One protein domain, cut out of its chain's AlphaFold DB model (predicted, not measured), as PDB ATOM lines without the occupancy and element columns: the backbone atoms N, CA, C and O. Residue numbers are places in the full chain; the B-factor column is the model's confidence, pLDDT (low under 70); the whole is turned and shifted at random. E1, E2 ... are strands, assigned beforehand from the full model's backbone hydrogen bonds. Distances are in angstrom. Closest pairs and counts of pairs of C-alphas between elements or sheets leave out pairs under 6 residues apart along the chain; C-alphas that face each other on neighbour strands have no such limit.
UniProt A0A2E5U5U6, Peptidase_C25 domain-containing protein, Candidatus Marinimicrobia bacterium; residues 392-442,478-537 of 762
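What this domain is: This is residues 392 to 442 and 478 to 537 of the 762 residues of the protein "Peptidase_C25 domain-containing protein" of Candidatus Marinimicrobia bacterium (UniProt A0A2E5U5U6). A twisted wall of four strands, E6 E3 E8 E9, has the short pair E2 and E7 over part of one face and the short pair E1 and E10 at the end where E9 stops; from this body a long two-strand arm, E4 and E5, sticks out. The arm, with the tail of residues 437 to 442 beyond it, gives the whole its length. The printed part has 111 residues with ten named strands, E1 to E10 in order, and no named helix; the class is all strand, though under half of the residues are in named elements. The wall and the pair E2 and E7 are antiparallel, as is the arm, while E1 and E10 are parallel. The whole is loose, with a radius of gyration of the C-alphas of 17.7 A and spans of 67 by 40 by 19 A.

How they stand to each other: Begin with E1, residues 400 to 402, and look across to its parallel neighbour E10, residues 529 to 531, where N 402 and O 530 are 2.8 A apart, within hydrogen-bond range. Next comes E2, residues 406 to 409, antiparallel to E7, residues 496 to 499, with N 408 and O 497 at 2.9 A. E3, residues 421 to 427, is an inner strand: E6, residues 487 to 494, is its neighbour with N 424 and O 491 at 2.9 A, and E8, residues 511 to 516, is its other neighbour with N 425 and O 514 at 2.8 A. E4, residues 431 to 436, and E5, residues 478 to 483, are antiparallel at 157 degrees, with N 433 and O 481 at 2.8 A. E4 is apart from E8, and E5 is apart from E9, residues 520 to 527. E8 and E9 form a hairpin, with N 513 and O 524 at 2.8 A; E9 runs on into E10 at 59 degrees. The closest C-alphas of E6 and E7 are those of Tyr 489 and Phe 499, 7.5 A apart.

Where its parts are: Find C-alpha 400 at (283.225, 219.004, 364.510), where E1 begins. E3 spans 20.2 A, E4 and E5 16.0 A each, E6 20.6 A, E8 16.7 A and E9 19.8 A. The arm's E4 ends at C-alpha 436, at (248.177, 219.457, 358.830). E10 ends at C-alpha 531, at (283.239, 210.597, 366.647).

The domain as a whole: The two C-alphas farthest apart are those of Asn 416 and Asn 442, 67.2 A. Residues 443 to 477 are not printed, and C-alphas 442 and 478 are 20.0 A apart across the cut. The links E2 to E3 and E7 to E8 are long, with 11 residues each. The model's confidence is under 70 at residues 412 to 418, 438 to 442 and 534 to 537.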
ATOM      1  N   ASN A 392     283.081 235.187 354.871       89.31
ATOM      2  CA  ASN A 392     283.494 233.781 354.909       89.31
ATOM      3  C   ASN A 392     284.873 233.591 355.550       89.31
ATOM      4  O   ASN A 392     285.468 232.527 355.426       89.31
ATOM      5  N   GLU A 393     285.417 234.638 356.171       87.12
ATOM      6  CA  GLU A 393     286.828 234.683 356.550       87.12
ATOM      7  C   GLU A 393     287.039 234.809 358.061       87.12
ATOM      8  O   GLU A 393     288.187 234.937 358.480       87.12
ATOM      9  N   ILE A 394     285.992 234.779 358.901       90.25
ATOM     10  CA  ILE A 394     286.142 234.960 360.357       90.25
ATOM     11  C   ILE A 394     286.849 233.749 360.971       90.25
ATOM     12  O   ILE A 394     287.836 233.920 361.693       90.25
ATOM     13  N   VAL A 395     286.357 232.546 360.676       91.75
ATOM     14  CA  VAL A 395     286.876 231.262 361.165       91.75
ATOM     15  C   VAL A 395     286.748 230.179 360.097       91.75
ATOM     16  O   VAL A 395     285.875 230.248 359.233       91.75
ATOM     17  N   ASP A 396     287.561 229.133 360.231       91.69
ATOM     18  CA  ASP A 396     287.478 227.931 359.405       91.69
ATOM     19  C   ASP A 396     286.948 226.759 360.251       91.69
ATOM     20  O   ASP A 396     287.532 226.419 361.285       91.69
ATOM     21  N   ILE A 397     285.841 226.138 359.822       93.50
ATOM     22  CA  ILE A 397     285.280 224.924 360.438       93.50
ATOM     23  C   ILE A 397     285.064 223.870 359.352       93.50
ATOM     24  O   ILE A 397     284.132 223.972 358.561       93.50
ATOM     25  N   ASP A 398     285.901 222.832 359.350       91.00
ATOM     26  CA  ASP A 398     285.776 221.720 358.396       91.00
ATOM     27  C   ASP A 398     284.913 220.567 358.930       91.00
ATOM     28  O   ASP A 398     284.201 219.903 358.180       91.00
ATOM     29  N   THR A 399     285.043 220.231 360.213       94.62
ATOM     30  CA  THR A 399     284.377 219.093 360.869       94.62
ATOM     31  C   THR A 399     284.392 219.329 362.372       94.62
ATOM     32  O   THR A 399     285.406 219.779 362.905       94.62
ATOM     33  N   LEU A 400     283.296 218.991 363.051       94.44
ATOM     34  CA  LEU A 400     283.225 219.004 364.510       94.44
ATOM     35  C   LEU A 400     283.239 217.576 365.058       94.44
ATOM     36  O   LEU A 400     282.664 216.654 364.473       94.44
ATOM     37  N   PHE A 401     283.919 217.390 366.185       91.81
ATOM     38  CA  PHE A 401     284.114 216.089 366.806       91.81
ATOM     39  C   PHE A 401     283.279 215.935 368.075       91.81
ATOM     40  O   PHE A 401     283.248 216.814 368.937       91.81
ATOM     41  N   ILE A 402     282.638 214.776 368.206       89.19
ATOM     42  CA  ILE A 402     282.048 214.303 369.457       89.19
ATOM     43  C   ILE A 402     283.127 213.559 370.234       89.19
ATOM     44  O   ILE A 402     283.843 212.709 369.690       89.19
ATOM     45  N   GLY A 403     283.193 213.826 371.532       82.50
ATOM     46  CA  GLY A 403     284.051 213.096 372.453       82.50
ATOM     47  C   GLY A 403     285.463 213.664 372.618       82.50
ATOM     48  O   GLY A 403     286.307 213.035 373.252       82.50
ATOM     49  N   GLU A 404     285.731 214.843 372.058       84.75
ATOM     50  CA  GLU A 404     286.954 215.610 372.284       84.75
ATOM     51  C   GLU A 404     286.672 217.120 372.173       84.75
ATOM     52  O   GLU A 404     285.661 217.505 371.580       84.75
ATOM     53  N   PRO A 405     287.531 217.981 372.752       86.94
ATOM     54  CA  PRO A 405     287.384 219.427 372.630       86.94
ATOM     55  C   PRO A 405     287.567 219.907 371.181       86.94
ATOM     56  O   PRO A 405     288.578 219.611 370.541       86.94
ATOM     57  N   ASN A 406     286.622 220.710 370.695       90.50
ATOM     58  CA  ASN A 406     286.689 221.432 369.428       90.50
ATOM     59  C   ASN A 406     287.311 222.809 369.661       90.50
ATOM     60  O   ASN A 406     286.798 223.614 370.439       90.50
ATOM     61  N   ILE A 407     288.414 223.090 368.964       90.69
ATOM     62  CA  ILE A 407     289.135 224.359 369.080       90.69
ATOM     63  C   ILE A 407     288.857 225.202 367.843       90.69
ATOM     64  O   ILE A 407     289.279 224.867 366.738       90.69
ATOM     65  N   LEU A 408     288.207 226.338 368.055       90.69
ATOM     66  CA  LEU A 408     287.963 227.352 367.042       90.69
ATOM     67  C   LEU A 408     288.949 228.505 367.226       90.69
ATOM     68  O   LEU A 408     289.141 228.974 368.347       90.69
ATOM     69  N   THR A 409     289.558 228.987 366.142       90.06
ATOM     70  CA  THR A 409     290.477 230.136 366.168       90.06
ATOM     71  C   THR A 409     290.063 231.166 365.124       90.06
ATOM     72  O   THR A 409     289.854 230.811 363.970       90.06
ATOM     73  N   VAL A 410     289.973 232.438 365.519       88.94
ATOM     74  CA  VAL A 410     289.730 233.563 364.603       88.94
ATOM     75  C   VAL A 410     290.919 233.726 363.663       88.94
ATOM     76  O   VAL A 410     292.073 233.782 364.103       88.94
ATOM     77  N   ASN A 411     290.636 233.838 362.369       85.44
ATOM     78  CA  ASN A 411     291.646 233.968 361.330       85.44
ATOM     79  C   ASN A 411     292.516 235.215 361.543       85.44
ATOM     80  O   ASN A 411     292.036 236.314 361.822       85.44
ATOM     81  N   SER A 412     293.835 235.040 361.398       64.25
ATOM     82  CA  SER A 412     294.818 236.045 361.824       64.25
ATOM     83  C   SER A 412     294.767 237.375 361.065       64.25
ATOM     84  O   SER A 412     295.208 238.395 361.590       64.25
ATOM     85  N   GLU A 413     294.199 237.387 359.859       62.00
ATOM     86  CA  GLU A 413     294.018 238.600 359.052       62.00
ATOM     87  C   GLU A 413     292.906 239.513 359.608       62.00
ATOM     88  O   GLU A 413     292.941 240.724 359.394       62.00
ATOM     89  N   ASN A 414     292.008 238.972 360.444       56.88
ATOM     90  CA  ASN A 414     290.984 239.722 361.182       56.88
ATOM     91  C   ASN A 414     291.480 240.265 362.537       56.88
ATOM     92  O   ASN A 414     290.753 240.967 363.239       56.88
ATOM     93  N   LEU A 415     292.736 239.997 362.922       57.41
ATOM     94  CA  LEU A 415     293.316 240.388 364.218       57.41
ATOM     95  C   LEU A 415     293.836 241.835 364.269       57.41
ATOM     96  O   LEU A 415     294.732 242.149 365.056       57.41
ATOM     97  N   ASN A 416     293.273 242.752 363.477       55.78
ATOM     98  CA  ASN A 416     293.654 244.170 363.543       55.78
ATOM     99  C   ASN A 416     293.344 244.802 364.914       55.78
ATOM    100  O   ASN A 416     293.911 245.840 365.260       55.78
ATOM    101  N   ASN A 417     292.490 244.153 365.713       64.81
ATOM    102  CA  ASN A 417     292.205 244.517 367.091       64.81
ATOM    103  C   ASN A 417     292.403 243.302 368.034       64.81
ATOM    104  O   ASN A 417     291.608 242.363 367.988       64.81
ATOM    105  N   PRO A 418     293.420 243.308 368.921       62.44
ATOM    106  CA  PRO A 418     293.680 242.215 369.868       62.44
ATOM    107  C   PRO A 418     292.603 242.075 370.960       62.44
ATOM    108  O   PRO A 418     292.661 241.163 371.775       62.44
ATOM    109  N   SER A 419     291.635 242.991 371.006       71.19
ATOM    110  CA  SER A 419     290.482 242.957 371.908       71.19
ATOM    111  C   SER A 419     289.165 242.773 371.148       71.19
ATOM    112  O   SER A 419     288.109 243.112 371.676       71.19
ATOM    113  N   LEU A 420     289.209 242.286 369.900       77.31
ATOM    114  CA  LEU A 420     287.999 241.973 369.145       77.31
ATOM    115  C   LEU A 420     287.294 240.777 369.788       77.31
ATOM    116  O   LEU A 420     287.786 239.650 369.733       77.31
ATOM    117  N   GLN A 421     286.144 241.044 370.396       84.62
ATOM    118  CA  GLN A 421     285.260 240.013 370.914       84.62
ATOM    119  C   GLN A 421     284.527 239.344 369.752       84.62
ATOM    120  O   GLN A 421     284.068 240.006 368.819       84.62
ATOM    121  N   THR A 422     284.470 238.020 369.786       87.94
ATOM    122  CA  THR A 422     283.776 237.187 368.807       87.94
ATOM    123  C   THR A 422     282.769 236.327 369.549       87.94
ATOM    124  O   THR A 422     283.071 235.812 370.622       87.94
ATOM    125  N   ASN A 423     281.570 236.187 369.002       90.75
ATOM    126  CA  ASN A 423     280.564 235.268 369.512       90.75
ATOM    127  C   ASN A 423     280.428 234.100 368.547       90.75
ATOM    128  O   ASN A 423     280.613 234.261 367.340       90.75
ATOM    129  N   ILE A 424     280.087 232.942 369.088       91.56
ATOM    130  CA  ILE A 424     279.785 231.737 368.330       91.56
ATOM    131  C   ILE A 424     278.491 231.134 368.849       91.56
ATOM    132  O   ILE A 424     278.267 231.101 370.057       91.56
ATOM    133  N   GLN A 425     277.676 230.645 367.926       93.69
ATOM    134  CA  GLN A 425     276.519 229.812 368.194       93.69
ATOM    135  C   GLN A 425     276.584 228.597 367.265       93.69
ATOM    136  O   GLN A 425     276.678 228.763 366.050       93.69
ATOM    137  N   ILE A 426     276.555 227.392 367.827       94.81
ATOM    138  CA  ILE A 426     276.458 226.131 367.089       94.81
ATOM    139  C   ILE A 426     275.056 225.571 367.291       94.81
ATOM    140  O   ILE A 426     274.610 225.407 368.426       94.81
ATOM    141  N   LEU A 427     274.387 225.254 366.192       95.75
ATOM    142  CA  LEU A 427     273.051 224.687 366.150       95.75
ATOM    143  C   LEU A 427     273.095 223.283 365.541       95.75
ATOM    144  O   LEU A 427     273.926 222.988 364.676       95.75
ATOM    145  N   ASP A 428     272.168 222.439 365.980       95.06
ATOM    146  CA  ASP A 428     271.820 221.197 365.284       95.06
ATOM    147  C   ASP A 428     271.224 221.488 363.887       95.06
ATOM    148  O   ASP A 428     270.998 222.643 363.513       95.06
ATOM    149  N   GLU A 429     270.951 220.443 363.108       93.12
ATOM    150  CA  GLU A 429     270.301 220.569 361.803       93.12
ATOM    151  C   GLU A 429     268.906 221.215 361.928       93.12
ATOM    152  O   GLU A 429     268.111 220.886 362.819       93.12
ATOM    153  N   ASP A 430     268.596 222.135 361.007       93.69
ATOM    154  CA  ASP A 430     267.275 222.755 360.896       93.69
ATOM    155  C   ASP A 430     266.183 221.690 360.716       93.69
ATOM    156  O   ASP A 430     266.305 220.738 359.938       93.69
ATOM    157  N   LYS A 431     265.049 221.887 361.386       93.31
ATOM    158  CA  LYS A 431     263.923 220.955 361.327       93.31
ATOM    159  C   LYS A 431     262.858 221.468 360.376       93.31
ATOM    160  O   LYS A 431     262.404 222.603 360.480       93.31
ATOM    161  N   ASN A 432     262.396 220.586 359.494       93.94
ATOM    162  CA  ASN A 432     261.215 220.826 358.675       93.94
ATOM    163  C   ASN A 432     259.973 220.326 359.418       93.94
ATOM    164  O   ASN A 432     259.812 219.123 359.639       93.94
ATOM    165  N   ILE A 433     259.080 221.242 359.771       93.94
ATOM    166  CA  ILE A 433     257.796 220.945 360.396       93.94
ATOM    167  C   ILE A 433     256.722 220.881 359.314       93.94
ATOM    168  O   ILE A 433     256.638 221.750 358.448       93.94
ATOM    169  N   ASN A 434     255.895 219.837 359.361       90.44
ATOM    170  CA  ASN A 434     254.707 219.699 358.526       90.44
ATOM    171  C   ASN A 434     253.475 219.720 359.427       90.44
ATOM    172  O   ASN A 434     253.197 218.754 360.141       90.44
ATOM    173  N   HIS A 435     252.736 220.821 359.374       86.19
ATOM    174  CA  HIS A 435     251.484 220.986 360.089       86.19
ATOM    175  C   HIS A 435     250.321 220.649 359.157       86.19
ATOM    176  O   HIS A 435     250.258 221.158 358.041       86.19
ATOM    177  N   THR A 436     249.387 219.805 359.597       81.81
ATOM    178  CA  THR A 436     248.177 219.457 358.830       81.81
ATOM    179  C   THR A 436     246.939 219.909 359.589       81.81
ATOM    180  O   THR A 436     246.685 219.434 360.694       81.81
ATOM    181  N   PHE A 437     246.141 220.789 358.983       74.88
ATOM    182  CA  PHE A 437     244.909 221.280 359.591       74.88
ATOM    183  C   PHE A 437     243.759 220.282 359.405       74.88
ATOM    184  O   PHE A 437     243.452 219.852 358.290       74.88
ATOM    185  N   ASN A 438     243.085 219.944 360.507       62.94
ATOM    186  CA  ASN A 438     241.859 219.149 360.493       62.94
ATOM    187  C   ASN A 438     240.638 220.078 360.506       62.94
ATOM    188  O   ASN A 438     240.397 220.783 361.483       62.94
ATOM    189  N   TYR A 439     239.837 220.049 359.442       59.84
ATOM    190  CA  TYR A 439     238.568 220.776 359.393       59.84
ATOM    191  C   TYR A 439     237.484 219.987 360.122       59.84
ATOM    192  O   TYR A 439     236.886 219.065 359.560       59.84
ATOM    193  N   GLU A 440     237.174 220.355 361.362       52.66
ATOM    194  CA  GLU A 440     235.912 219.928 361.958       52.66
ATOM    195  C   GLU A 440     234.768 220.724 361.321       52.66
ATOM    196  O   GLU A 440     234.364 221.771 361.810       52.66
ATOM    197  N   VAL A 441     234.207 220.201 360.227       47.22
ATOM    198  CA  VAL A 441     233.070 220.790 359.480       47.22
ATOM    199  C   VAL A 441     231.812 220.989 360.359       47.22
ATOM    200  O   VAL A 441     230.873 221.674 359.966       47.22
ATOM    201  N   ASN A 442     231.790 220.413 361.568       44.16
ATOM    202  CA  ASN A 442     230.743 220.587 362.582       44.16
ATOM    203  C   ASN A 442     231.277 221.134 363.924       44.16
ATOM    204  O   ASN A 442     230.556 221.077 364.920       44.16
ATOM    205  N   ASN A 478     247.990 221.596 354.414       76.50
ATOM    206  CA  ASN A 478     249.260 221.471 355.089       76.50
ATOM    207  C   ASN A 478     250.075 222.757 354.938       76.50
ATOM    208  O   ASN A 478     249.975 223.469 353.933       76.50
ATOM    209  N   ILE A 479     250.887 223.045 355.945       85.38
ATOM    210  CA  ILE A 479     251.969 224.018 355.858       85.38
ATOM    211  C   ILE A 479     253.254 223.292 356.199       85.38
ATOM    212  O   ILE A 479     253.332 222.601 357.211       85.38
ATOM    213  N   ASN A 480     254.257 223.498 355.352       90.12
ATOM    214  CA  ASN A 480     255.629 223.139 355.658       90.12
ATOM    215  C   ASN A 480     256.410 224.415 355.974       90.12
ATOM    216  O   ASN A 480     256.377 225.366 355.183       90.12
ATOM    217  N   TYR A 481     257.102 224.425 357.104       93.56
ATOM    218  CA  TYR A 481     258.005 225.500 357.501       93.56
ATOM    219  C   TYR A 481     259.226 224.942 358.209       93.56
ATOM    220  O   TYR A 481     259.220 223.800 358.668       93.56
ATOM    221  N   SER A 482     260.270 225.756 358.256       93.75
ATOM    222  CA  SER A 482     261.539 225.388 358.863       93.75
ATOM    223  C   SER A 482     261.719 226.134 360.175       93.75
ATOM    224  O   SER A 482     261.308 227.289 360.304       93.75
ATOM    225  N   ILE A 483     262.329 225.459 361.141       94.81
ATOM    226  CA  ILE A 483     262.781 226.039 362.404       94.81
ATOM    227  C   ILE A 483     264.266 225.704 362.588       94.81
ATOM    228  O   ILE A 483     264.705 224.655 362.098       94.81
ATOM    229  N   PRO A 484     265.043 226.557 363.274       94.94
ATOM    230  CA  PRO A 484     266.448 226.275 363.516       94.94
ATOM    231  C   PRO A 484     266.598 225.011 364.364       94.94
ATOM    232  O   PRO A 484     265.712 224.654 365.152       94.94
ATOM    233  N   GLY A 485     267.729 224.324 364.206       93.25
ATOM    234  CA  GLY A 485     268.116 223.277 365.143       93.25
ATOM    235  C   GLY A 485     268.310 223.830 366.557       93.25
ATOM    236  O   GLY A 485     268.420 225.039 366.773       93.25
ATOM    237  N   VAL A 486     268.339 222.937 367.544       91.62
ATOM    238  CA  VAL A 486     268.561 223.336 368.942       91.62
ATOM    239  C   VAL A 486     269.961 223.932 369.116       91.62
ATOM    240  O   VAL A 486     270.898 223.499 368.445       91.62
ATOM    241  N   SER A 487     270.112 224.900 370.023       91.31
ATOM    242  CA  SER A 487     271.430 225.443 370.366       91.31
ATOM    243  C   SER A 487     272.246 224.398 371.121       91.31
ATOM    244  O   SER A 487     271.812 223.869 372.142       91.31
ATOM    245  N   LEU A 488     273.421 224.070 370.592       91.44
ATOM    246  CA  LEU A 488     274.350 223.090 371.155       91.44
ATOM    247  C   LEU A 488     275.453 223.768 371.962       91.44
ATOM    248  O   LEU A 488     275.946 223.202 372.934       91.44
ATOM    249  N   TYR A 489     275.853 224.965 371.537       88.31
ATOM    250  CA  TYR A 489     276.889 225.761 372.180       88.31
ATOM    251  C   TYR A 489     276.720 227.233 371.801       88.31
ATOM    252  O   TYR A 489     276.593 227.550 370.620       88.31
ATOM    253  N   GLU A 490     276.766 228.135 372.778       87.12
ATOM    254  CA  GLU A 490     276.781 229.582 372.554       87.12
ATOM    255  C   GLU A 490     277.745 230.232 373.549       87.12
ATOM    256  O   GLU A 490     277.663 229.974 374.749       87.12
ATOM    257  N   ASN A 491     278.690 231.039 373.060       83.62
ATOM    258  CA  ASN A 491     279.656 231.726 373.920       83.62
ATOM    259  C   ASN A 491     280.282 232.951 373.236       83.62
ATOM    260  O   ASN A 491     280.290 233.072 372.008       83.62
ATOM    261  N   SER A 492     280.885 233.823 374.041       86.31
ATOM    262  CA  SER A 492     281.751 234.917 373.612       86.31
ATOM    263  C   SER A 492     283.206 234.630 373.981       86.31
ATOM    264  O   SER A 492     283.507 234.198 375.090       86.31
ATOM    265  N   PHE A 493     284.140 234.922 373.082       84.50
ATOM    266  CA  PHE A 493     285.560 234.669 373.300       84.50
ATOM    267  C   PHE A 493     286.441 235.690 372.571       84.50
ATOM    268  O   PHE A 493     285.997 236.436 371.696       84.50
ATOM    269  N   ILE A 494     287.723 235.714 372.940       85.75
ATOM    270  CA  ILE A 494     288.756 236.500 372.261       85.75
ATOM    271  C   ILE A 494     289.742 235.517 371.633       85.75
ATOM    272  O   ILE A 494     290.357 234.716 372.336       85.75
ATOM    273  N   HIS A 495     289.909 235.605 370.313       83.81
ATOM    274  CA  HIS A 495     290.810 234.794 369.477       83.81
ATOM    275  C   HIS A 495     290.493 233.301 369.380       83.81
ATOM    276  O   HIS A 495     290.451 232.789 368.268       83.81
ATOM    277  N   THR A 496     290.300 232.599 370.494       87.81
ATOM    278  CA  THR A 496     290.085 231.147 370.509       87.81
ATOM    279  C   THR A 496     288.930 230.746 371.412       87.81
ATOM    280  O   THR A 496     288.862 231.221 372.545       87.81
ATOM    281  N   SER A 497     288.084 229.834 370.938       88.44
ATOM    282  CA  SER A 497     287.066 229.150 371.741       88.44
ATOM    283  C   SER A 497     287.395 227.670 371.798       88.44
ATOM    284  O   SER A 497     287.762 227.078 370.784       88.44
ATOM    285  N   ASN A 498     287.227 227.071 372.970       87.56
ATOM    286  CA  ASN A 498     287.268 225.629 373.150       87.56
ATOM    287  C   ASN A 498     285.890 225.167 373.618       87.56
ATOM    288  O   ASN A 498     285.331 225.814 374.497       87.56
ATOM    289  N   PHE A 499     285.336 224.116 373.021       87.69
ATOM    290  CA  PHE A 499     283.998 223.643 373.374       87.69
ATOM    291  C   PHE A 499     283.781 222.175 373.022       87.69
ATOM    292  O   PHE A 499     284.492 221.596 372.203       87.69
ATOM    293  N   TYR A 500     282.759 221.576 373.620       87.81
ATOM    294  CA  TYR A 500     282.337 220.208 373.341       87.81
ATOM    295  C   TYR A 500     280.972 220.215 372.653       87.81
ATOM    296  O   TYR A 500     280.166 221.116 372.866       87.81
ATOM    297  N   ILE A 501     280.723 219.203 371.822       89.81
ATOM    298  CA  ILE A 501     279.402 218.932 371.246       89.81
ATOM    299  C   ILE A 501     278.721 217.841 372.088       89.81
ATOM    300  O   ILE A 501     279.404 216.864 372.423       89.81
ATOM    301  N   PRO A 502     277.417 217.977 372.412       89.69
ATOM    302  CA  PRO A 502     276.670 216.964 373.157       89.69
ATOM    303  C   PRO A 502     276.778 215.572 372.532       89.69
ATOM    304  O   PRO A 502     276.690 215.415 371.310       89.69
ATOM    305  N   LEU A 503     276.949 214.547 373.370       88.50
ATOM    306  CA  LEU A 503     277.055 213.151 372.933       88.50
ATOM    307  C   LEU A 503     275.784 212.646 372.220       88.50
ATOM    308  O   LEU A 503     275.833 211.670 371.474       88.50
ATOM    309  N   GLU A 504     274.644 213.285 372.465       87.38
ATOM    310  CA  GLU A 504     273.318 212.885 371.994       87.38
ATOM    311  C   GLU A 504     273.012 213.242 370.551       87.38
ATOM    312  O   GLU A 504     271.970 212.826 370.035       87.38
ATOM    313  N   ILE A 505     273.875 214.026 369.914       89.75
ATOM    314  CA  ILE A 505     273.614 214.485 368.563       89.75
ATOM    315  C   ILE A 505     273.611 213.323 367.567       89.75
ATOM    316  O   ILE A 505     274.431 212.402 367.646       89.75
ATOM    317  N   ASP A 506     272.682 213.353 366.608       90.69
ATOM    318  CA  ASP A 506     272.687 212.375 365.524       90.69
ATOM    319  C   ASP A 506     273.862 212.684 364.594       90.69
ATOM    320  O   ASP A 506     273.919 213.730 363.957       90.69
ATOM    321  N   ILE A 507     274.815 211.757 364.495       90.25
ATOM    322  CA  ILE A 507     276.006 211.903 363.646       90.25
ATOM    323  C   ILE A 507     275.680 212.028 362.147       90.25
ATOM    324  O   ILE A 507     276.555 212.371 361.356       90.25
ATOM    325  N   ASN A 508     274.450 211.702 361.734       92.94
ATOM    326  CA  ASN A 508     274.001 211.898 360.356       92.94
ATOM    327  C   ASN A 508     273.508 213.326 360.083       92.94
ATOM    328  O   ASN A 508     273.361 213.681 358.911       92.94
ATOM    329  N   ASN A 509     273.258 214.115 361.131       93.00
ATOM    330  CA  ASN A 509     272.897 215.518 361.001       93.00
ATOM    331  C   ASN A 509     274.109 216.330 360.544       93.00
ATOM    332  O   ASN A 509     275.267 215.942 360.738       93.00
ATOM    333  N   HIS A 510     273.827 217.492 359.965       94.19
ATOM    334  CA  HIS A 510     274.844 218.490 359.678       94.19
ATOM    335  C   HIS A 510     274.575 219.738 360.509       94.19
ATOM    336  O   HIS A 510     273.453 220.241 360.548       94.19
ATOM    337  N   LEU A 511     275.613 220.226 361.183       96.62
ATOM    338  CA  LEU A 511     275.500 221.366 362.083       96.62
ATOM    339  C   LEU A 511     275.539 222.677 361.311       96.62
ATOM    340  O   LEU A 511     276.068 222.764 360.198       96.62
ATOM    341  N   LYS A 512     275.016 223.714 361.955       96.88
ATOM    342  CA  LYS A 512     275.101 225.092 361.487       96.88
ATOM    343  C   LYS A 512     275.816 225.933 362.536       96.88
ATOM    344  O   LYS A 512     275.554 225.787 363.725       96.88
ATOM    345  N   ALA A 513     276.713 226.811 362.111       96.81
ATOM    346  CA  ALA A 513     277.416 227.733 362.994       96.81
ATOM    347  C   ALA A 513     277.194 229.182 362.565       96.81
ATOM    348  O   ALA A 513     277.386 229.514 361.398       96.81
ATOM    349  N   PHE A 514     276.878 230.047 363.526       96.38
ATOM    350  CA  PHE A 514     276.940 231.496 363.371       96.38
ATOM    351  C   PHE A 514     278.106 232.037 364.181       96.38
ATOM    352  O   PHE A 514     278.206 231.790 365.382       96.38
ATOM    353  N   ILE A 515     278.977 232.800 363.533       94.00
ATOM    354  CA  ILE A 515     280.107 233.464 364.173       94.00
ATOM    355  C   ILE A 515     280.004 234.940 363.854       94.00
ATOM    356  O   ILE A 515     279.934 235.303 362.687       94.00
ATOM    357  N   ASN A 516     280.001 235.802 364.867       91.31
ATOM    358  CA  ASN A 516     279.960 237.240 364.633       91.31
ATOM    359  C   ASN A 516     281.009 237.981 365.455       91.31
ATOM    360  O   ASN A 516     281.304 237.646 366.602       91.31
ATOM    361  N   ASN A 517     281.536 239.038 364.865       85.56
ATOM    362  CA  ASN A 517     282.162 240.129 365.588       85.56
ATOM    363  C   ASN A 517     281.318 241.397 365.364       85.56
ATOM    364  O   ASN A 517     280.218 241.328 364.815       85.56
ATOM    365  N   LYS A 518     281.802 242.555 365.816       78.31
ATOM    366  CA  LYS A 518     281.063 243.822 365.710       78.31
ATOM    367  C   LYS A 518     280.609 244.161 364.282       78.31
ATOM    368  O   LYS A 518     279.527 244.705 364.095       78.31
ATOM    369  N   GLU A 519     281.433 243.867 363.281       80.44
ATOM    370  CA  GLU A 519     281.213 244.320 361.901       80.44
ATOM    371  C   GLU A 519     280.782 243.182 360.977       80.44
ATOM    372  O   GLU A 519     280.004 243.410 360.054       80.44
ATOM    373  N   LEU A 520     281.260 241.964 361.239       88.62
ATOM    374  CA  LEU A 520     281.114 240.821 360.349       88.62
ATOM    375  C   LEU A 520     280.360 239.670 361.010       88.62
ATOM    376  O   LEU A 520     280.532 239.404 362.202       88.62
ATOM    377  N   ILE A 521     279.592 238.947 360.205       92.75
ATOM    378  CA  ILE A 521     278.951 237.683 360.557       92.75
ATOM    379  C   ILE A 521     279.284 236.620 359.514       92.75
ATOM    380  O   ILE A 521     279.381 236.906 358.329       92.75
ATOM    381  N   GLN A 522     279.478 235.388 359.957       94.44
ATOM    382  CA  GLN A 522     279.728 234.226 359.120       94.44
ATOM    383  C   GLN A 522     278.726 233.142 359.497       94.44
ATOM    384  O   GLN A 522     278.634 232.768 360.668       94.44
ATOM    385  N   CYS A 523     278.008 232.623 358.503       95.94
ATOM    386  CA  CYS A 523     277.212 231.412 358.634       95.94
ATOM    387  C   CYS A 523     277.954 230.261 357.951       95.94
ATOM    388  O   CYS A 523     278.264 230.330 356.763       95.94
ATOM    389  N   ILE A 524     278.239 229.192 358.692       96.06
ATOM    390  CA  ILE A 524     278.784 227.948 358.142       96.06
ATOM    391  C   ILE A 524     277.702 226.888 358.288       96.06
ATOM    392  O   ILE A 524     277.416 226.429 359.393       96.06
ATOM    393  N   SER A 525     277.082 226.528 357.171       94.06
ATOM    394  CA  SER A 525     276.088 225.457 357.106       94.06
ATOM    395  C   SER A 525     276.738 224.132 356.709       94.06
ATOM    396  O   SER A 525     277.871 224.101 356.228       94.06
ATOM    397  N   ASP A 526     275.992 223.042 356.877       94.75
ATOM    398  CA  ASP A 526     276.376 221.693 356.458       94.75
ATOM    399  C   ASP A 526     277.677 221.168 357.103       94.75
ATOM    400  O   ASP A 526     278.426 220.403 356.488       94.75
ATOM    401  N   ILE A 527     277.960 221.553 358.354       97.06
ATOM    402  CA  ILE A 527     279.169 221.121 359.067       97.06
ATOM    403  C   ILE A 527     279.038 219.632 359.433       97.06
ATOM    404  O   ILE A 527     278.150 219.269 360.210       97.06
ATOM    405  N   PRO A 528     279.921 218.750 358.932       96.31
ATOM    406  CA  PRO A 528     279.867 217.330 359.245       96.31
ATOM    407  C   PRO A 528     280.335 217.039 360.676       96.31
ATOM    408  O   PRO A 528     281.196 217.729 361.232       96.31
ATOM    409  N   ILE A 529     279.812 215.945 361.230       94.88
ATOM    410  CA  ILE A 529     280.114 215.472 362.582       94.88
ATOM    411  C   ILE A 529     280.899 214.159 362.519       94.88
ATOM    412  O   ILE A 529     280.596 213.269 361.720       94.88
ATOM    413  N   GLN A 530     281.910 214.003 363.376       92.94
ATOM    414  CA  GLN A 530     282.651 212.749 363.535       92.94
ATOM    415  C   GLN A 530     282.810 212.369 365.007       92.94
ATOM    416  O   GLN A 530     282.918 213.221 365.877       92.94
ATOM    417  N   ILE A 531     282.871 211.071 365.306       88.69
ATOM    418  CA  ILE A 531     283.239 210.597 366.647       88.69
ATOM    419  C   ILE A 531     284.761 210.538 366.739       88.69
ATOM    420  O   ILE A 531     285.410 209.935 365.875       88.69
ATOM    421  N   SER A 532     285.328 211.122 367.796       84.19
ATOM    422  CA  SER A 532     286.766 211.066 368.044       84.19
ATOM    423  C   SER A 532     287.260 209.620 368.132       84.19
ATOM    424  O   SER A 532     286.666 208.745 368.765       84.19
ATOM    425  N   SER A 533     288.417 209.372 367.520       75.00
ATOM    426  CA  SER A 533     289.123 208.092 367.636       75.00
ATOM    427  C   SER A 533     289.799 207.888 369.003       75.00
ATOM    428  O   SER A 533     290.266 206.783 369.291       75.00
ATOM    429  N   ASN A 534     289.843 208.924 369.851       67.25
ATOM    430  CA  ASN A 534     290.500 208.932 371.155       67.25
ATOM    431  C   ASN A 534     289.514 209.257 372.292       67.25
ATOM    432  O   ASN A 534     289.649 210.259 372.986       67.25
ATOM    433  N   LEU A 535     288.551 208.361 372.522       61.50
ATOM    434  CA  LEU A 535     287.530 208.489 373.576       61.50
ATOM    435  C   LEU A 535     288.087 208.456 375.015       61.50
ATOM    436  O   LEU A 535     287.360 208.751 375.954       61.50
ATOM    437  N   ASN A 536     289.370 208.123 375.211       50.41
ATOM    438  CA  ASN A 536     290.007 208.084 376.539       50.41
ATOM    439  C   ASN A 536     290.204 209.484 377.162       50.41
ATOM    440  O   ASN A 536     290.766 209.591 378.247       50.41
ATOM    441  N   ALA A 537     289.834 210.562 376.463       52.62
ATOM    442  CA  ALA A 537     289.895 211.933 376.973       52.62
ATOM    443  C   ALA A 537     288.664 212.323 377.818       52.62
ATOM    444  O   ALA A 537     288.577 213.464 378.266       52.62
TER     445      ALA A 537